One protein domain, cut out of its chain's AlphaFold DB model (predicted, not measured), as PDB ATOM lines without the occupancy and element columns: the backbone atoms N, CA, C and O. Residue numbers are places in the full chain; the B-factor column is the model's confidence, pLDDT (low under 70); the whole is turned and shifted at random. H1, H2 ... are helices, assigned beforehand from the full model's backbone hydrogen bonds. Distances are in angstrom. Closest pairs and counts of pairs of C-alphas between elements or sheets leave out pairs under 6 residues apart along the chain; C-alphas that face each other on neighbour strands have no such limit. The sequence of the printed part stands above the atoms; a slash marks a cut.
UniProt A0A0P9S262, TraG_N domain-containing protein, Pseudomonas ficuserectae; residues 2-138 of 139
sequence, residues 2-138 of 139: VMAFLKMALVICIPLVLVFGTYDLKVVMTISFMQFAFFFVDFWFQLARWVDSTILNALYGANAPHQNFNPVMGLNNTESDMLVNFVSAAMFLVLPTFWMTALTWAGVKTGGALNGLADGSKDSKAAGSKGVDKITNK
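What this domain is: This is residues 2 to 138 of the 139 residues of the protein "TraG_N domain-containing protein" of Pseudomonas ficuserectae (UniProt A0A0P9S262). The helices make a long zigzag: H1 and H2 form a hairpin, and H4 folds back past H2. Residues 108 to 138 stick out as an arm, residues 68 to 80 at the other end. The printed part, 137 residues with four named helices, is all helix and extended, radius of gyration of the C-alphas 27.2 A, spanning 100 by 37 by 21 A.

Where its parts are: H1, residues 2 to 20, begins at C-alpha 2 (113.675, 129.698, 133.016). H2, residues 25 to 60, precedes short H3, residues 73 to 76. H4, residues 78 to 136, 85.7 A long, ends at C-alpha 136 (139.701, 71.133, 152.528).

How they stand to each other: H1 and H2 touch, closest C-alphas Leu 18 and Val 27, 6.9 A, opposite ways. H2 touches H4, closest C-alphas Asp 52 and Ser 88, 5.8 A, opposite ways. Of the O i to N i+4 pairs, 13 of 15 in H1, 30 of 32 in H2 and 52 of 55 in H4 are within hydrogen-bond range.

The domain as a whole: The link H2 to H3 is long. The printed part has no cut; pLDDT is under 70 at residues 59 to 80 and 137 to 138.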
ATOM      1  N   VAL A   2     113.372 130.310 131.699       83.62
ATOM      2  CA  VAL A   2     113.675 129.698 133.016       83.62
ATOM      3  C   VAL A   2     114.529 128.421 132.920       83.62
ATOM      4  O   VAL A   2     115.523 128.304 133.625       83.62
ATOM      5  N   MET A   3     114.227 127.505 131.992       88.50
ATOM      6  CA  MET A   3     115.008 126.265 131.832       88.50
ATOM      7  C   MET A   3     116.466 126.486 131.417       88.50
ATOM      8  O   MET A   3     117.338 125.723 131.821       88.50
ATOM      9  N   ALA A   4     116.757 127.548 130.659       89.44
ATOM     10  CA  ALA A   4     118.129 127.880 130.283       89.44
ATOM     11  C   ALA A   4     118.943 128.321 131.509       89.44
ATOM     12  O   ALA A   4     120.070 127.867 131.691       89.44
ATOM     13  N   PHE A   5     118.347 129.129 132.394       90.88
ATOM     14  CA  PHE A   5     118.964 129.487 133.674       90.88
ATOM     15  C   PHE A   5     119.165 128.267 134.572       90.88
ATOM     16  O   PHE A   5     120.221 128.126 135.180       90.88
ATOM     17  N   LEU A   6     118.196 127.351 134.600       90.56
ATOM     18  CA  LEU A   6     118.281 126.118 135.381       90.56
ATOM     19  C   LEU A   6     119.432 125.215 134.904       90.56
ATOM     20  O   LEU A   6     120.194 124.695 135.717       90.56
ATOM     21  N   LYS A   7     119.613 125.086 133.584       92.00
ATOM     22  CA  LYS A   7     120.742 124.357 132.986       92.00
ATOM     23  C   LYS A   7     122.080 125.039 133.257       92.00
ATOM     24  O   LYS A   7     123.045 124.350 133.569       92.00
ATOM     25  N   MET A   8     122.144 126.369 133.180       93.56
ATOM     26  CA  MET A   8     123.358 127.108 133.545       93.56
ATOM     27  C   MET A   8     123.721 126.907 135.018       93.56
ATOM     28  O   MET A   8     124.870 126.599 135.317       93.56
ATOM     29  N   ALA A   9     122.746 127.009 135.925       92.94
ATOM     30  CA  ALA A   9     122.955 126.752 137.345       92.94
ATOM     31  C   ALA A   9     123.468 125.324 137.583       92.94
ATOM     32  O   ALA A   9     124.439 125.136 138.312       92.94
ATOM     33  N   LEU A  10     122.880 124.330 136.906       92.38
ATOM     34  CA  LEU A  10     123.342 122.946 136.974       92.38
ATOM     35  C   LEU A  10     124.805 122.823 136.539       92.38
ATOM     36  O   LEU A  10     125.592 122.254 137.284       92.38
ATOM     37  N   VAL A  11     125.178 123.397 135.389       93.69
ATOM     38  CA  VAL A  11     126.553 123.351 134.859       93.69
ATOM     39  C   VAL A  11     127.558 124.008 135.810       93.69
ATOM     40  O   VAL A  11     128.634 123.454 136.024       93.69
ATOM     41  N   ILE A  12     127.205 125.139 136.425       94.31
ATOM     42  CA  ILE A  12     128.055 125.823 137.416       94.31
ATOM     43  C   ILE A  12     128.234 124.966 138.681       94.31
ATOM     44  O   ILE A  12     129.313 124.953 139.272       94.31
ATOM     45  N   CYS A  13     127.209 124.213 139.083       93.19
ATOM     46  CA  CYS A  13     127.276 123.327 140.243       93.19
ATOM     47  C   CYS A  13     128.093 122.048 139.999       93.19
ATOM     48  O   CYS A  13     128.586 121.476 140.968       93.19
ATOM     49  N   ILE A  14     128.277 121.597 138.749       93.88
ATOM     50  CA  ILE A  14     129.031 120.367 138.426       93.88
ATOM     51  C   ILE A  14     130.411 120.323 139.106       93.88
ATOM     52  O   ILE A  14     130.656 119.371 139.849       93.88
ATOM     53  N   PRO A  15     131.317 121.305 138.913       92.50
ATOM     54  CA  PRO A  15     132.640 121.257 139.534       92.50
ATOM     55  C   PRO A  15     132.571 121.233 141.064       92.50
ATOM     56  O   PRO A  15     133.332 120.498 141.686       92.50
ATOM     57  N   LEU A  16     131.636 121.968 141.678       92.88
ATOM     58  CA  LEU A  16     131.454 121.965 143.133       92.88
ATOM     59  C   LEU A  16     131.061 120.571 143.634       92.88
ATOM     60  O   LEU A  16     131.683 120.046 144.555       92.88
ATOM     61  N   VAL A  17     130.072 119.940 142.996       92.75
ATOM     62  CA  VAL A  17     129.601 118.600 143.374       92.75
ATOM     63  C   VAL A  17     130.690 117.545 143.153       92.75
ATOM     64  O   VAL A  17     130.835 116.650 143.980       92.75
ATOM     65  N   LEU A  18     131.490 117.658 142.089       93.75
ATOM     66  CA  LEU A  18     132.601 116.733 141.833       93.75
ATOM     67  C   LEU A  18     133.707 116.832 142.888       93.75
ATOM     68  O   LEU A  18     134.215 115.800 143.324       93.75
ATOM     69  N   VAL A  19     134.047 118.048 143.325       94.19
ATOM     70  CA  VAL A  19     135.044 118.266 144.383       94.19
ATOM     71  C   VAL A  19     134.546 117.706 145.717       94.19
ATOM     72  O   VAL A  19     135.269 116.948 146.361       94.19
ATOM     73  N   PHE A  20     133.302 118.003 146.110       92.62
ATOM     74  CA  PHE A  20     132.716 117.442 147.335       92.62
ATOM     75  C   PHE A  20     132.534 115.921 147.269       92.62
ATOM     76  O   PHE A  20     132.658 115.241 148.283       92.62
ATOM     77  N   GLY A  21     132.270 115.382 146.079       88.62
ATOM     78  CA  GLY A  21     132.167 113.948 145.824       88.62
ATOM     79  C   GLY A  21     133.507 113.242 145.613       88.62
ATOM     80  O   GLY A  21     133.493 112.095 145.174       88.62
ATOM     81  N   THR A  22     134.642 113.919 145.839       93.81
ATOM     82  CA  THR A  22     136.010 113.401 145.628       93.81
ATOM     83  C   THR A  22     136.198 112.677 144.290       93.81
ATOM     84  O   THR A  22     136.913 111.680 144.217       93.81
ATOM     85  N   TYR A  23     135.527 113.152 143.236       90.56
ATOM     86  CA  TYR A  23     135.509 112.530 141.907       90.56
ATOM     87  C   TYR A  23     135.069 111.051 141.880       90.56
ATOM     88  O   TYR A  23     135.483 110.298 140.997       90.56
ATOM     89  N   ASP A  24     134.207 110.621 142.808       93.38
ATOM     90  CA  ASP A  24     133.615 109.282 142.773       93.38
ATOM     91  C   ASP A  24     132.835 109.079 141.462       93.38
ATOM     92  O   ASP A  24     132.004 109.901 141.053       93.38
ATOM     93  N   LEU A  25     133.083 107.945 140.807       90.50
ATOM     94  CA  LEU A  25     132.425 107.538 139.570       90.50
ATOM     95  C   LEU A  25     130.903 107.473 139.739       90.50
ATOM     96  O   LEU A  25     130.166 107.814 138.812       90.50
ATOM     97  N   LYS A  26     130.413 107.121 140.935       89.19
ATOM     98  CA  LYS A  26     128.981 107.176 141.249       89.19
ATOM     99  C   LYS A  26     128.431 108.596 141.101       89.19
ATOM    100  O   LYS A  26     127.396 108.779 140.466       89.19
ATOM    101  N   VAL A  27     129.140 109.594 141.631       92.56
ATOM    102  CA  VAL A  27     128.736 111.009 141.577       92.56
ATOM    103  C   VAL A  27     128.766 111.523 140.138       92.56
ATOM    104  O   VAL A  27     127.803 112.147 139.692       92.56
ATOM    105  N   VAL A  28     129.814 111.194 139.375       93.81
ATOM    106  CA  VAL A  28     129.929 111.547 137.946       93.81
ATOM    107  C   VAL A  28     128.749 110.992 137.139       93.81
ATOM    108  O   VAL A  28     128.127 111.712 136.349       93.81
ATOM    109  N   MET A  29     128.402 109.722 137.364       91.38
ATOM    110  CA  MET A  29     127.274 109.074 136.694       91.38
ATOM    111  C   MET A  29     125.947 109.741 137.067       91.38
ATOM    112  O   MET A  29     125.144 110.039 136.182       91.38
ATOM    113  N   THR A  30     125.721 110.040 138.350       90.25
ATOM    114  CA  THR A  30     124.502 110.724 138.806       90.25
ATOM    115  C   THR A  30     124.341 112.099 138.156       90.25
ATOM    116  O   THR A  30     123.254 112.407 137.664       90.25
ATOM    117  N   ILE A  31     125.406 112.904 138.088       93.62
ATOM    118  CA  ILE A  31     125.372 114.222 137.431       93.62
ATOM    119  C   ILE A  31     125.071 114.082 135.935       93.62
ATOM    120  O   ILE A  31     124.265 114.841 135.402       93.62
ATOM    121  N   SER A  32     125.657 113.089 135.262       92.06
ATOM    122  CA  SER A  32     125.427 112.850 133.830       92.06
ATOM    123  C   SER A  32     123.960 112.513 133.541       92.06
ATOM    124  O   SER A  32     123.352 113.080 132.629       92.06
ATOM    125  N   PHE A  33     123.353 111.651 134.365       91.38
ATOM    126  CA  PHE A  33     121.923 111.343 134.274       91.38
ATOM    127  C   PHE A  33     121.042 112.548 134.597       91.38
ATOM    128  O   PHE A  33     120.041 112.773 133.917       91.38
ATOM    129  N   MET A  34     121.417 113.344 135.599       91.38
ATOM    130  CA  MET A  34     120.712 114.581 135.923       91.38
ATOM    131  C   MET A  34     120.747 115.535 134.725       91.38
ATOM    132  O   MET A  34     119.711 116.017 134.282       91.38
ATOM    133  N   GLN A  35     121.916 115.752 134.132       92.12
ATOM    134  CA  GLN A  35     122.064 116.631 132.981       92.12
ATOM    135  C   GLN A  35     121.237 116.139 131.786       92.12
ATOM    136  O   GLN A  35     120.497 116.928 131.198       92.12
ATOM    137  N   PHE A  36     121.272 114.837 131.487       91.81
ATOM    138  CA  PHE A  36     120.402 114.218 130.482       91.81
ATOM    139  C   PHE A  36     118.913 114.492 130.752       91.81
ATOM    140  O   PHE A  36     118.194 114.943 129.856       91.81
ATOM    141  N   ALA A  37     118.461 114.299 131.994       91.56
ATOM    142  CA  ALA A  37     117.080 114.546 132.389       91.56
ATOM    143  C   ALA A  37     116.661 115.998 132.114       91.56
ATOM    144  O   ALA A  37     115.649 116.229 131.449       91.56
ATOM    145  N   PHE A  38     117.467 116.968 132.558       89.88
ATOM    146  CA  PHE A  38     117.207 118.397 132.355       89.88
ATOM    147  C   PHE A  38     117.256 118.804 130.880       89.88
ATOM    148  O   PHE A  38     116.500 119.685 130.463       89.88
ATOM    149  N   PHE A  39     118.117 118.181 130.070       90.31
ATOM    150  CA  PHE A  39     118.144 118.437 128.632       90.31
ATOM    151  C   PHE A  39     116.835 118.047 127.957       90.31
ATOM    152  O   PHE A  39     116.308 118.838 127.173       90.31
ATOM    153  N   PHE A  40     116.294 116.886 128.313       91.12
ATOM    154  CA  PHE A  40     115.103 116.332 127.680       91.12
ATOM    155  C   PHE A  40     113.791 116.982 128.148       91.12
ATOM    156  O   PHE A  40     112.802 116.963 127.424       91.12
ATOM    157  N   VAL A  41     113.766 117.636 129.314       92.19
ATOM    158  CA  VAL A  41     112.594 118.421 129.751       92.19
ATOM    159  C   VAL A  41     112.254 119.548 128.759       92.19
ATOM    160  O   VAL A  41     111.078 119.817 128.517       92.19
ATOM    161  N   ASP A  42     113.254 120.169 128.122       90.81
ATOM    162  CA  ASP A  42     113.001 121.213 127.116       90.81
ATOM    163  C   ASP A  42     112.292 120.677 125.869       90.81
ATOM    164  O   ASP A  42     111.496 121.400 125.268       90.81
ATOM    165  N   PHE A  43     112.532 119.415 125.503       90.69
ATOM    166  CA  PHE A  43     111.799 118.767 124.421       90.69
ATOM    167  C   PHE A  43     110.301 118.700 124.747       90.69
ATOM    168  O   PHE A  43     109.486 119.106 123.923       90.69
ATOM    169  N   TRP A  44     109.925 118.300 125.966       92.00
ATOM    170  CA  TRP A  44     108.519 118.242 126.384       92.00
ATOM    171  C   TRP A  44     107.844 119.614 126.393       92.00
ATOM    172  O   TRP A  44     106.693 119.741 125.979       92.00
ATOM    173  N   PHE A  45     108.563 120.664 126.796       90.62
ATOM    174  CA  PHE A  45     108.043 122.031 126.729       90.62
ATOM    175  C   PHE A  45     107.881 122.562 125.303       90.62
ATOM    176  O   PHE A  45     106.993 123.382 125.053       90.62
ATOM    177  N   GLN A  46     108.750 122.157 124.378       90.81
ATOM    178  CA  GLN A  46     108.616 122.505 122.963       90.81
ATOM    179  C   GLN A  46     107.488 121.710 122.309       90.81
ATOM    180  O   GLN A  46     106.706 122.289 121.561       90.81
ATOM    181  N   LEU A  47     107.341 120.433 122.668       91.00
ATOM    182  CA  LEU A  47     106.225 119.600 122.236       91.00
ATOM    183  C   LEU A  47     104.886 120.187 122.699       91.00
ATOM    184  O   LEU A  47     103.982 120.318 121.885       91.00
ATOM    185  N   ALA A  48     104.776 120.616 123.962       90.38
ATOM    186  CA  ALA A  48     103.570 121.270 124.478       90.38
ATOM    187  C   ALA A  48     103.205 122.530 123.670       90.38
ATOM    188  O   ALA A  48     102.067 122.670 123.236       90.38
ATOM    189  N   ARG A  49     104.183 123.409 123.392       89.31
ATOM    190  CA  ARG A  49     103.977 124.607 122.548       89.31
ATOM    191  C   ARG A  49     103.572 124.260 121.121       89.31
ATOM    192  O   ARG A  49     102.752 124.948 120.516       89.31
ATOM    193  N   TRP A  50     104.175 123.216 120.566       90.69
ATOM    194  CA  TRP A  50     103.856 122.769 119.223       90.69
ATOM    195  C   TRP A  50     102.426 122.226 119.143       90.69
ATOM    196  O   TRP A  50     101.689 122.606 118.237       90.69
ATOM    197  N   VAL A  51     101.998 121.406 120.109       87.12
ATOM    198  CA  VAL A  51     100.620 120.901 120.144       87.12
ATOM    199  C   VAL A  51      99.624 122.045 120.327       87.12
ATOM    200  O   VAL A  51      98.659 122.107 119.576       87.12
ATOM    201  N   ASP A  52      99.884 122.981 121.240       86.44
ATOM    202  CA  ASP A  52      99.023 124.146 121.473       86.44
ATOM    203  C   ASP A  52      98.816 124.978 120.191       86.44
ATOM    204  O   ASP A  52      97.689 125.185 119.741       86.44
ATOM    205  N   SER A  53      99.906 125.343 119.508       81.75
ATOM    206  CA  SER A  53      99.826 126.067 118.227       81.75
ATOM    207  C   SER A  53      99.147 125.262 117.112       81.75
ATOM    208  O   SER A  53      98.425 125.831 116.294       81.75
ATOM    209  N   THR A  54      99.327 123.940 117.087       82.50
ATOM    210  CA  THR A  54      98.692 123.057 116.096       82.50
ATOM    211  C   THR A  54      97.189 122.930 116.337       82.50
ATOM    212  O   THR A  54      96.418 122.996 115.381       82.50
ATOM    213  N   ILE A  55      96.758 122.799 117.596       78.25
ATOM    214  CA  ILE A  55      95.340 122.748 117.981       78.25
ATOM    215  C   ILE A  55      94.658 124.073 117.642       78.25
ATOM    216  O   ILE A  55      93.613 124.071 116.994       78.25
ATOM    217  N   LEU A  56      95.265 125.205 118.005       72.69
ATOM    218  CA  LEU A  56      94.713 126.521 117.680       72.69
ATOM    219  C   LEU A  56      94.625 126.747 116.167       72.69
ATOM    220  O   LEU A  56      93.615 127.253 115.681       72.69
ATOM    221  N   ASN A  57      95.628 126.311 115.402       72.56
ATOM    222  CA  ASN A  57      95.573 126.369 113.943       72.56
ATOM    223  C   ASN A  57      94.489 125.438 113.363       72.56
ATOM    224  O   ASN A  57      93.819 125.797 112.400       72.56
ATOM    225  N   ALA A  58      94.250 124.268 113.959       72.81
ATOM    226  CA  ALA A  58      93.169 123.377 113.539       72.81
ATOM    227  C   ALA A  58      91.768 123.948 113.846       72.81
ATOM    228  O   ALA A  58      90.843 123.750 113.056       72.81
ATOM    229  N   LEU A  59      91.601 124.668 114.964       67.06
ATOM    230  CA  LEU A  59      90.316 125.259 115.362       67.06
ATOM    231  C   LEU A  59      90.019 126.617 114.710       67.06
ATOM    232  O   LEU A  59      88.843 126.909 114.472       67.06
ATOM    233  N   TYR A  60      91.040 127.430 114.428       63.22
ATOM    234  CA  TYR A  60      90.883 128.827 113.997       63.22
ATOM    235  C   TYR A  60      91.683 129.204 112.731       63.22
ATOM    236  O   TYR A  60      91.604 130.346 112.279       63.22
ATOM    237  N   GLY A  61      92.441 128.278 112.136       63.25
ATOM    238  CA  GLY A  61      93.227 128.510 110.918       63.25
ATOM    239  C   GLY A  61      92.397 128.626 109.634       63.25
ATOM    240  O   GLY A  61      91.174 128.466 109.619       63.25
ATOM    241  N   ALA A  62      93.066 128.905 108.512       52.69
ATOM    242  CA  ALA A  62      92.410 128.990 107.207       52.69
ATOM    243  C   ALA A  62      91.784 127.627 106.842       52.69
ATOM    244  O   ALA A  62      92.496 126.626 106.768       52.69
ATOM    245  N   ASN A  63      90.464 127.613 106.596       60.03
ATOM    246  CA  ASN A  63      89.572 126.442 106.445       60.03
ATOM    247  C   ASN A  63      89.027 125.807 107.741       60.03
ATOM    248  O   ASN A  63      88.431 124.730 107.684       60.03
ATOM    249  N   ALA A  64      89.184 126.446 108.901       57.34
ATOM    250  CA  ALA A  64      88.624 125.924 110.143       57.34
ATOM    251  C   ALA A  64      87.086 126.098 110.230       57.34
ATOM    252  O   ALA A  64      86.543 127.051 109.662       57.34
ATOM    253  N   PRO A  65      86.364 125.241 110.981       54.12
ATOM    254  CA  PRO A  65      84.899 125.299 111.111       54.12
ATOM    255  C   PRO A  65      84.355 126.659 111.584       54.12
ATOM    256  O   PRO A  65      83.228 127.022 111.248       54.12
ATOM    257  N   HIS A  66      85.172 127.430 112.314       53.44
ATOM    258  CA  HIS A  66      84.864 128.774 112.817       53.44
ATOM    259  C   HIS A  66      85.011 129.899 111.766       53.44
ATOM    260  O   HIS A  66      84.794 131.062 112.094       53.44
ATOM    261  N   GLN A  67      85.364 129.595 110.508       52.47
ATOM    262  CA  GLN A  67      85.411 130.579 109.409       52.47
ATOM    263  C   GLN A  67      84.014 131.060 108.973       52.47
ATOM    264  O   GLN A  67      83.883 132.144 108.409       52.47
ATOM    265  N   ASN A  68      82.959 130.284 109.242       53.94
ATOM    266  CA  ASN A  68      81.593 130.690 108.928       53.94
ATOM    267  C   ASN A  68      81.008 131.480 110.102       53.94
ATOM    268  O   ASN A  68      80.790 130.938 111.182       53.94
ATOM    269  N   PHE A  69      80.758 132.766 109.864       54.34
ATOM    270  CA  PHE A  69      80.166 133.742 110.778       54.34
ATOM    271  C   PHE A  69      78.778 133.271 111.274       54.34
ATOM    272  O   PHE A  69      77.742 133.656 110.736       54.34
ATOM    273  N   ASN A  70      78.738 132.389 112.276       54.41
ATOM    274  CA  ASN A  70      77.503 131.940 112.915       54.41
ATOM    275  C   ASN A  70      77.295 132.741 114.216       54.41
ATOM    276  O   ASN A  70      78.032 132.521 115.181       54.41
ATOM    277  N   PRO A  71      76.295 133.641 114.288       55.25
ATOM    278  CA  PRO A  71      76.067 134.524 115.437       55.25
ATOM    279  C   PRO A  71      75.715 133.792 116.748       55.25
ATOM    280  O   PRO A  71      75.662 134.424 117.799       55.25
ATOM    281  N   VAL A  72      75.512 132.469 116.715       56.78
ATOM    282  CA  VAL A  72      75.222 131.625 117.890       56.78
ATOM    283  C   VAL A  72      76.464 130.852 118.384       56.78
ATOM    284  O   VAL A  72      76.426 130.232 119.447       56.78
ATOM    285  N   MET A  73      77.599 130.899 117.668       54.78
ATOM    286  CA  MET A  73      78.813 130.159 118.058       54.78
ATOM    287  C   MET A  73      79.491 130.680 119.333       54.78
ATOM    288  O   MET A  73      80.131 129.894 120.026       54.78
ATOM    289  N   GLY A  74      79.320 131.957 119.683       52.12
ATOM    290  CA  GLY A  74      79.882 132.535 120.913       52.12
ATOM    291  C   GLY A  74      79.151 132.138 122.203       52.12
ATOM    292  O   GLY A  74      79.681 132.365 123.282       52.12
ATOM    293  N   LEU A  75      77.953 131.544 122.104       55.19
ATOM    294  CA  LEU A  75      77.150 131.108 123.258       55.19
ATOM    295  C   LEU A  75      77.222 129.593 123.517       55.19
ATOM    296  O   LEU A  75      76.842 129.149 124.592       55.19
ATOM    297  N   ASN A  76      77.697 128.798 122.549       56.06
ATOM    298  CA  ASN A  76      77.768 127.330 122.649       56.06
ATOM    299  C   ASN A  76      79.204 126.806 122.862       56.06
ATOM    300  O   ASN A  76      79.391 125.669 123.279       56.06
ATOM    301  N   ASN A  77      80.221 127.631 122.595       59.62
ATOM    302  CA  ASN A  77      81.628 127.223 122.644       59.62
ATOM    303  C   ASN A  77      82.420 127.816 123.820       59.62
ATOM    304  O   ASN A  77      83.620 127.599 123.909       59.62
ATOM    305  N   THR A  78      81.789 128.542 124.746       60.09
ATOM    306  CA  THR A  78      82.490 129.093 125.922       60.09
ATOM    307  C   THR A  78      83.086 127.982 126.789       60.09
ATOM    308  O   THR A  78      84.220 128.081 127.246       60.09
ATOM    309  N   GLU A  79      82.348 126.881 126.953       62.16
ATOM    310  CA  GLU A  79      82.805 125.705 127.698       62.16
ATOM    311  C   GLU A  79      83.919 124.952 126.956       62.16
ATOM    312  O   GLU A  79      84.876 124.491 127.575       62.16
ATOM    313  N   SER A  80      83.833 124.844 125.624       66.06
ATOM    314  CA  SER A  80      84.854 124.166 124.817       66.06
ATOM    315  C   SER A  80      86.142 124.987 124.709       66.06
ATOM    316  O   SER A  80      87.227 124.414 124.788       66.06
ATOM    317  N   ASP A  81      86.049 126.314 124.628       70.19
ATOM    318  CA  ASP A  81      87.199 127.224 124.630       70.19
ATOM    319  C   ASP A  81      87.878 127.282 126.011       70.19
ATOM    320  O   ASP A  81      89.109 127.271 126.118       70.19
ATOM    321  N   MET A  82      87.090 127.230 127.093       73.81
ATOM    322  CA  MET A  82      87.617 127.081 128.453       73.81
ATOM    323  C   MET A  82      88.317 125.725 128.641       73.81
ATOM    324  O   MET A  82      89.399 125.668 129.233       73.81
ATOM    325  N   LEU A  83      87.750 124.639 128.103       77.25
ATOM    326  CA  LEU A  83      88.347 123.303 128.164       77.25
ATOM    327  C   LEU A  83      89.672 123.238 127.392       77.25
ATOM    328  O   LEU A  83      90.648 122.695 127.909       77.25
ATOM    329  N   VAL A  84      89.735 123.805 126.184       78.38
ATOM    330  CA  VAL A  84      90.966 123.831 125.376       78.38
ATOM    331  C   VAL A  84      92.050 124.649 126.072       78.38
ATOM    332  O   VAL A  84      93.166 124.156 126.203       78.38
ATOM    333  N   ASN A  85      91.731 125.823 126.628       80.38
ATOM    334  CA  ASN A  85      92.691 126.597 127.424       80.38
ATOM    335  C   ASN A  85      93.193 125.827 128.655       80.38
ATOM    336  O   ASN A  85      94.390 125.853 128.961       80.38
ATOM    337  N   PHE A  86      92.306 125.105 129.348       84.44
ATOM    338  CA  PHE A  86      92.695 124.269 130.482       84.44
ATOM    339  C   PHE A  86      93.624 123.128 130.058       84.44
ATOM    340  O   PHE A  86      94.661 122.917 130.685       84.44
ATOM    341  N   VAL A  87      93.286 122.407 128.986       84.50
ATOM    342  CA  VAL A  87      94.097 121.293 128.477       84.50
ATOM    343  C   VAL A  87      95.448 121.798 127.977       84.50
ATOM    344  O   VAL A  87      96.475 121.253 128.382       84.50
ATOM    345  N   SER A  88      95.473 122.872 127.187       83.62
ATOM    346  CA  SER A  88      96.701 123.513 126.713       83.62
ATOM    347  C   SER A  88      97.616 123.908 127.870       83.62
ATOM    348  O   SER A  88      98.807 123.593 127.846       83.62
ATOM    349  N   ALA A  89      97.075 124.512 128.934       84.38
ATOM    350  CA  ALA A  89      97.847 124.827 130.134       84.38
ATOM    351  C   ALA A  89      98.311 123.562 130.882       84.38
ATOM    352  O   ALA A  89      99.470 123.470 131.295       84.38
ATOM    353  N   ALA A  90      97.439 122.558 131.020       88.62
ATOM    354  CA  ALA A  90      97.748 121.304 131.701       88.62
ATOM    355  C   ALA A  90      98.880 120.529 131.009       88.62
ATOM    356  O   ALA A  90      99.702 119.915 131.694       88.62
ATOM    357  N   MET A  91      98.997 120.596 129.680       89.00
ATOM    358  CA  MET A  91     100.071 119.933 128.931       89.00
ATOM    359  C   MET A  91     101.472 120.408 129.340       89.00
ATOM    360  O   MET A  91     102.404 119.600 129.371       89.00
ATOM    361  N   PHE A  92     101.627 121.679 129.726       88.69
ATOM    362  CA  PHE A  92     102.899 122.205 130.236       88.69
ATOM    363  C   PHE A  92     103.290 121.632 131.599       88.69
ATOM    364  O   PHE A  92     104.461 121.698 131.965       88.69
ATOM    365  N   LEU A  93     102.341 121.070 132.347       91.38
ATOM    366  CA  LEU A  93     102.583 120.465 133.653       91.38
ATOM    367  C   LEU A  93     102.679 118.939 133.526       91.38
ATOM    368  O   LEU A  93     103.646 118.339 133.992       91.38
ATOM    369  N   VAL A  94     101.727 118.309 132.837       92.88
ATOM    370  CA  VAL A  94     101.623 116.849 132.704       92.88
ATOM    371  C   VAL A  94     102.791 116.256 131.917       92.88
ATOM    372  O   VAL A  94     103.361 115.260 132.351       92.88
ATOM    373  N   LEU A  95     103.203 116.856 130.795       91.50
ATOM    374  CA  LEU A  95     104.260 116.274 129.958       91.50
ATOM    375  C   LEU A  95     105.637 116.259 130.655       91.50
ATOM    376  O   LEU A  95     106.266 115.196 130.706       91.50
ATOM    377  N   PRO A  96     106.114 117.365 131.262       91.12
ATOM    378  CA  PRO A  96     107.366 117.333 132.013       91.12
ATOM    379  C   PRO A  96     107.293 116.460 133.269       91.12
ATOM    380  O   PRO A  96     108.256 115.763 133.582       91.12
ATOM    381  N   THR A  97     106.167 116.464 133.992       92.69
ATOM    382  CA  THR A  97     106.020 115.634 135.203       92.69
ATOM    383  C   THR A  97     105.963 114.146 134.879       92.69
ATOM    384  O   THR A  97     106.574 113.351 135.595       92.69
ATOM    385  N   PHE A  98     105.320 113.765 133.774       93.81
ATOM    386  CA  PHE A  98     105.355 112.405 133.242       93.81
ATOM    387  C   PHE A  98     106.798 111.941 133.018       93.81
ATOM    388  O   PHE A  98     107.199 110.892 133.523       93.81
ATOM    389  N   TRP A  99     107.608 112.756 132.340       93.94
ATOM    390  CA  TRP A  99     109.016 112.451 132.089       93.94
ATOM    391  C   TRP A  99     109.833 112.285 133.374       93.94
ATOM    392  O   TRP A  99     110.536 111.286 133.541       93.94
ATOM    393  N   MET A 100     109.708 113.227 134.312       93.00
ATOM    394  CA  MET A 100     110.435 113.169 135.586       93.00
ATOM    395  C   MET A 100     110.028 111.949 136.426       93.00
ATOM    396  O   MET A 100     110.876 111.303 137.047       93.00
ATOM    397  N   THR A 101     108.744 111.586 136.401       94.31
ATOM    398  CA  THR A 101     108.229 110.394 137.088       94.31
ATOM    399  C   THR A 101     108.759 109.115 136.444       94.31
ATOM    400  O   THR A 101     109.226 108.219 137.149       94.31
ATOM    401  N   ALA A 102     108.764 109.041 135.110       93.50
ATOM    402  CA  ALA A 102     109.289 107.895 134.372       93.50
ATOM    403  C   ALA A 102     110.785 107.672 134.645       93.50
ATOM    404  O   ALA A 102     111.201 106.538 134.891       93.50
ATOM    405  N   LEU A 103     111.586 108.744 134.676       93.19
ATOM    406  CA  LEU A 103     113.005 108.671 135.033       93.19
ATOM    407  C   LEU A 103     113.223 108.201 136.471       93.19
ATOM    408  O   LEU A 103     114.097 107.370 136.720       93.19
ATOM    409  N   THR A 104     112.414 108.693 137.409       90.94
ATOM    410  CA  THR A 104     112.484 108.269 138.815       90.94
ATOM    411  C   THR A 104     112.180 106.777 138.942       90.94
ATOM    412  O   THR A 104     112.930 106.036 139.578       90.94
ATOM    413  N   TRP A 105     111.126 106.302 138.273       92.56
ATOM    414  CA  TRP A 105     110.765 104.886 138.258       92.56
ATOM    415  C   TRP A 105     111.837 104.004 137.605       92.56
ATOM    416  O   TRP A 105     112.168 102.936 138.130       92.56
ATOM    417  N   ALA A 106     112.413 104.453 136.486       91.06
ATOM    418  CA  ALA A 106     113.522 103.766 135.834       91.06
ATOM    419  C   ALA A 106     114.740 103.669 136.766       91.06
ATOM    420  O   ALA A 106     115.280 102.578 136.945       91.06
ATOM    421  N   GLY A 107     115.110 104.767 137.432       86.31
ATOM    422  CA  GLY A 107     116.214 104.805 138.392       86.31
ATOM    423  C   GLY A 107     116.029 103.836 139.564       86.31
ATOM    424  O   GLY A 107     116.939 103.062 139.865       86.31
ATOM    425  N   VAL A 108     114.841 103.814 140.182       87.81
ATOM    426  CA  VAL A 108     114.526 102.893 141.295       87.81
ATOM    427  C   VAL A 108     114.665 101.433 140.863       87.81
ATOM    428  O   VAL A 108     115.272 100.625 141.567       87.81
ATOM    429  N   LYS A 109     114.147 101.086 139.682       88.12
ATOM    430  CA  LYS A 109     114.179  99.712 139.175       88.12
ATOM    431  C   LYS A 109     115.582  99.261 138.772       88.12
ATOM    432  O   LYS A 109     115.967  98.142 139.102       88.12
ATOM    433  N   THR A 110     116.360 100.120 138.116       85.62
ATOM    434  CA  THR A 110     117.766  99.826 137.804       85.62
ATOM    435  C   THR A 110     118.587  99.661 139.083       85.62
ATOM    436  O   THR A 110     119.364  98.715 139.181       85.62
ATOM    437  N   GLY A 111     118.370 100.501 140.102       80.88
ATOM    438  CA  GLY A 111     119.009 100.343 141.413       80.88
ATOM    439  C   GLY A 111     118.651  99.020 142.097       80.88
ATOM    440  O   GLY A 111     119.536  98.312 142.577       80.88
ATOM    441  N   GLY A 112     117.370  98.638 142.079       83.31
ATOM    442  CA  GLY A 112     116.910  97.350 142.607       83.31
ATOM    443  C   GLY A 112     117.528  96.147 141.886       83.31
ATOM    444  O   GLY A 112     117.983  95.211 142.539       83.31
ATOM    445  N   ALA A 113     117.616  96.193 140.553       83.38
ATOM    446  CA  ALA A 113     118.229  95.129 139.757       83.38
ATOM    447  C   ALA A 113     119.733  94.967 140.048       83.38
ATOM    448  O   ALA A 113     120.217  93.843 140.185       83.38
ATOM    449  N   LEU A 114     120.468  96.076 140.186       83.62
ATOM    450  CA  LEU A 114     121.895  96.053 140.520       83.62
ATOM    451  C   LEU A 114     122.150  95.509 141.932       83.62
ATOM    452  O   LEU A 114     123.081  94.727 142.121       83.62
ATOM    453  N   ASN A 115     121.306  95.867 142.906       82.94
ATOM    454  CA  ASN A 115     121.385  95.306 144.256       82.94
ATOM    455  C   ASN A 115     121.096  93.798 144.256       82.94
ATOM    456  O   ASN A 115     121.868  93.034 144.828       82.94
ATOM    457  N   GLY A 116     120.058  93.353 143.538       83.12
ATOM    458  CA  GLY A 116     119.742  91.928 143.405       83.12
ATOM    459  C   GLY A 116     120.870  91.116 142.759       83.12
ATOM    460  O   GLY A 116     121.164  90.007 143.202       83.12
ATOM    461  N   LEU A 117     121.559  91.676 141.758       84.62
ATOM    462  CA  LEU A 117     122.728  91.037 141.148       84.62
ATOM    463  C   LEU A 117     123.925  90.974 142.111       84.62
ATOM    464  O   LEU A 117     124.607  89.951 142.184       84.62
ATOM    465  N   ALA A 118     124.179  92.053 142.856       83.88
ATOM    466  CA  ALA A 118     125.249  92.090 143.847       83.88
ATOM    467  C   ALA A 118     125.023  91.062 144.964       83.88
ATOM    468  O   ALA A 118     125.967  90.385 145.370       83.88
ATOM    469  N   ASP A 119     123.784  90.905 145.428       84.69
ATOM    470  CA  ASP A 119     123.445  89.928 146.462       84.69
ATOM    471  C   ASP A 119     123.483  88.491 145.926       84.69
ATOM    472  O   ASP A 119     124.124  87.636 146.536       84.69
ATOM    473  N   GLY A 120     122.974  88.240 144.713       80.69
ATOM    474  CA  GLY A 120     123.120  86.937 144.055       80.69
ATOM    475  C   GLY A 120     124.586  86.528 143.830       80.69
ATOM    476  O   GLY A 120     124.941  85.355 143.958       80.69
ATOM    477  N   SER A 121     125.475  87.494 143.561       81.88
ATOM    478  CA  SER A 121     126.919  87.243 143.461       81.88
ATOM    479  C   SER A 121     127.589  86.980 144.816       81.88
ATOM    480  O   SER A 121     128.617  86.299 144.861       81.88
ATOM    481  N   LYS A 122     127.070  87.526 145.922       81.94
ATOM    482  CA  LYS A 122     127.577  87.212 147.268       81.94
ATOM    483  C   LYS A 122     127.160  85.811 147.685       81.94
ATOM    484  O   LYS A 122     127.995  85.076 148.207       81.94
ATOM    485  N   ASP A 123     125.919  85.428 147.400       80.50
ATOM    486  CA  ASP A 123     125.412  84.089 147.694       80.50
ATOM    487  C   ASP A 123     126.161  83.018 146.897       80.50
ATOM    488  O   ASP A 123     126.551  81.992 147.457       80.50
ATOM    489  N   SER A 124     126.470  83.277 145.620       77.56
ATOM    490  CA  SER A 124     127.296  82.367 144.815       77.56
ATOM    491  C   SER A 124     128.731  82.260 145.344       77.56
ATOM    492  O   SER A 124     129.279  81.157 145.426       77.56
ATOM    493  N   LYS A 125     129.329  83.373 145.791       79.25
ATOM    494  CA  LYS A 125     130.652  83.382 146.434       79.25
ATOM    495  C   LYS A 125     130.651  82.617 147.762       79.25
ATOM    496  O   LYS A 125     131.580  81.856 148.021       79.25
ATOM    497  N   ALA A 126     129.612  82.777 148.581       80.19
ATOM    498  CA  ALA A 126     129.452  82.062 149.846       80.19
ATOM    499  C   ALA A 126     129.185  80.560 149.640       80.19
ATOM    500  O   ALA A 126     129.683  79.726 150.398       80.19
ATOM    501  N   ALA A 127     128.432  80.188 148.603       78.00
ATOM    502  CA  ALA A 127     128.250  78.791 148.215       78.00
ATOM    503  C   ALA A 127     129.570  78.168 147.727       78.00
ATOM    504  O   ALA A 127     129.905  77.049 148.119       78.00
ATOM    505  N   GLY A 128     130.351  78.914 146.938       79.25
ATOM    506  CA  GLY A 128     131.685  78.511 146.492       79.25
ATOM    507  C   GLY A 128     132.667  78.308 147.650       79.25
ATOM    508  O   GLY A 128     133.342  77.281 147.693       79.25
ATOM    509  N   SER A 129     132.702  79.220 148.629       77.75
ATOM    510  CA  SER A 129     133.593  79.086 149.794       77.75
ATOM    511  C   SER A 129     133.236  77.870 150.651       77.75
ATOM    512  O   SER A 129     134.117  77.095 151.003       77.75
ATOM    513  N   LYS A 130     131.941  77.621 150.895       79.81
ATOM    514  CA  LYS A 130     131.482  76.414 151.606       79.81
ATOM    515  C   LYS A 130     131.820  75.121 150.856       79.81
ATOM    516  O   LYS A 130     132.028  74.085 151.484       79.81
ATOM    517  N   GLY A 131     131.845  75.162 149.523       76.81
ATOM    518  CA  GLY A 131     132.279  74.044 148.684       76.81
ATOM    519  C   GLY A 131     133.768  73.740 148.855       76.81
ATOM    520  O   GLY A 131     134.130  72.582 149.054       76.81
ATOM    521  N   VAL A 132     134.610  74.777 148.850       75.69
ATOM    522  CA  VAL A 132     136.052  74.655 149.113       75.69
ATOM    523  C   VAL A 132     136.310  74.168 150.539       75.69
ATOM    524  O   VAL A 132     137.058  73.213 150.708       75.69
ATOM    525  N   ASP A 133     135.625  74.709 151.549       72.00
ATOM    526  CA  ASP A 133     135.780  74.276 152.949       72.00
ATOM    527  C   ASP A 133     135.436  72.796 153.155       72.00
ATOM    528  O   ASP A 133     136.103  72.096 153.917       72.00
ATOM    529  N   LYS A 134     134.420  72.278 152.451       73.38
ATOM    530  CA  LYS A 134     134.089  70.844 152.478       73.38
ATOM    531  C   LYS A 134     135.151  69.966 151.819       73.38
ATOM    532  O   LYS A 134     135.260  68.801 152.191       73.38
ATOM    533  N   ILE A 135     135.880  70.486 150.833       75.25
ATOM    534  CA  ILE A 135     136.971  69.763 150.169       75.25
ATOM    535  C   ILE A 135     138.222  69.802 151.052       75.25
ATOM    536  O   ILE A 135     138.833  68.760 151.265       75.25
ATOM    537  N   THR A 136     138.549  70.958 151.632       71.31
ATOM    538  CA  THR A 136     139.701  71.133 152.528       71.31
ATOM    539  C   THR A 136     139.562  70.324 153.820       71.31
ATOM    540  O   THR A 136     140.534  69.722 154.242       71.31
ATOM    541  N   ASN A 137     138.364  70.222 154.412       64.50
ATOM    542  CA  ASN A 137     138.122  69.378 155.601       64.50
ATOM    543  C   ASN A 137     138.158  67.861 155.328       64.50
ATOM    544  O   ASN A 137     137.960  67.070 156.251       64.50
ATOM    545  N   LYS A 138     138.308  67.440 154.068       57.50
ATOM    546  CA  LYS A 138     138.323  66.024 153.674       57.50
ATOM    547  C   LYS A 138     139.738  65.477 153.436       57.50
ATOM    548  O   LYS A 138     139.861  64.277 153.194       57.50
TER     549      LYS A 138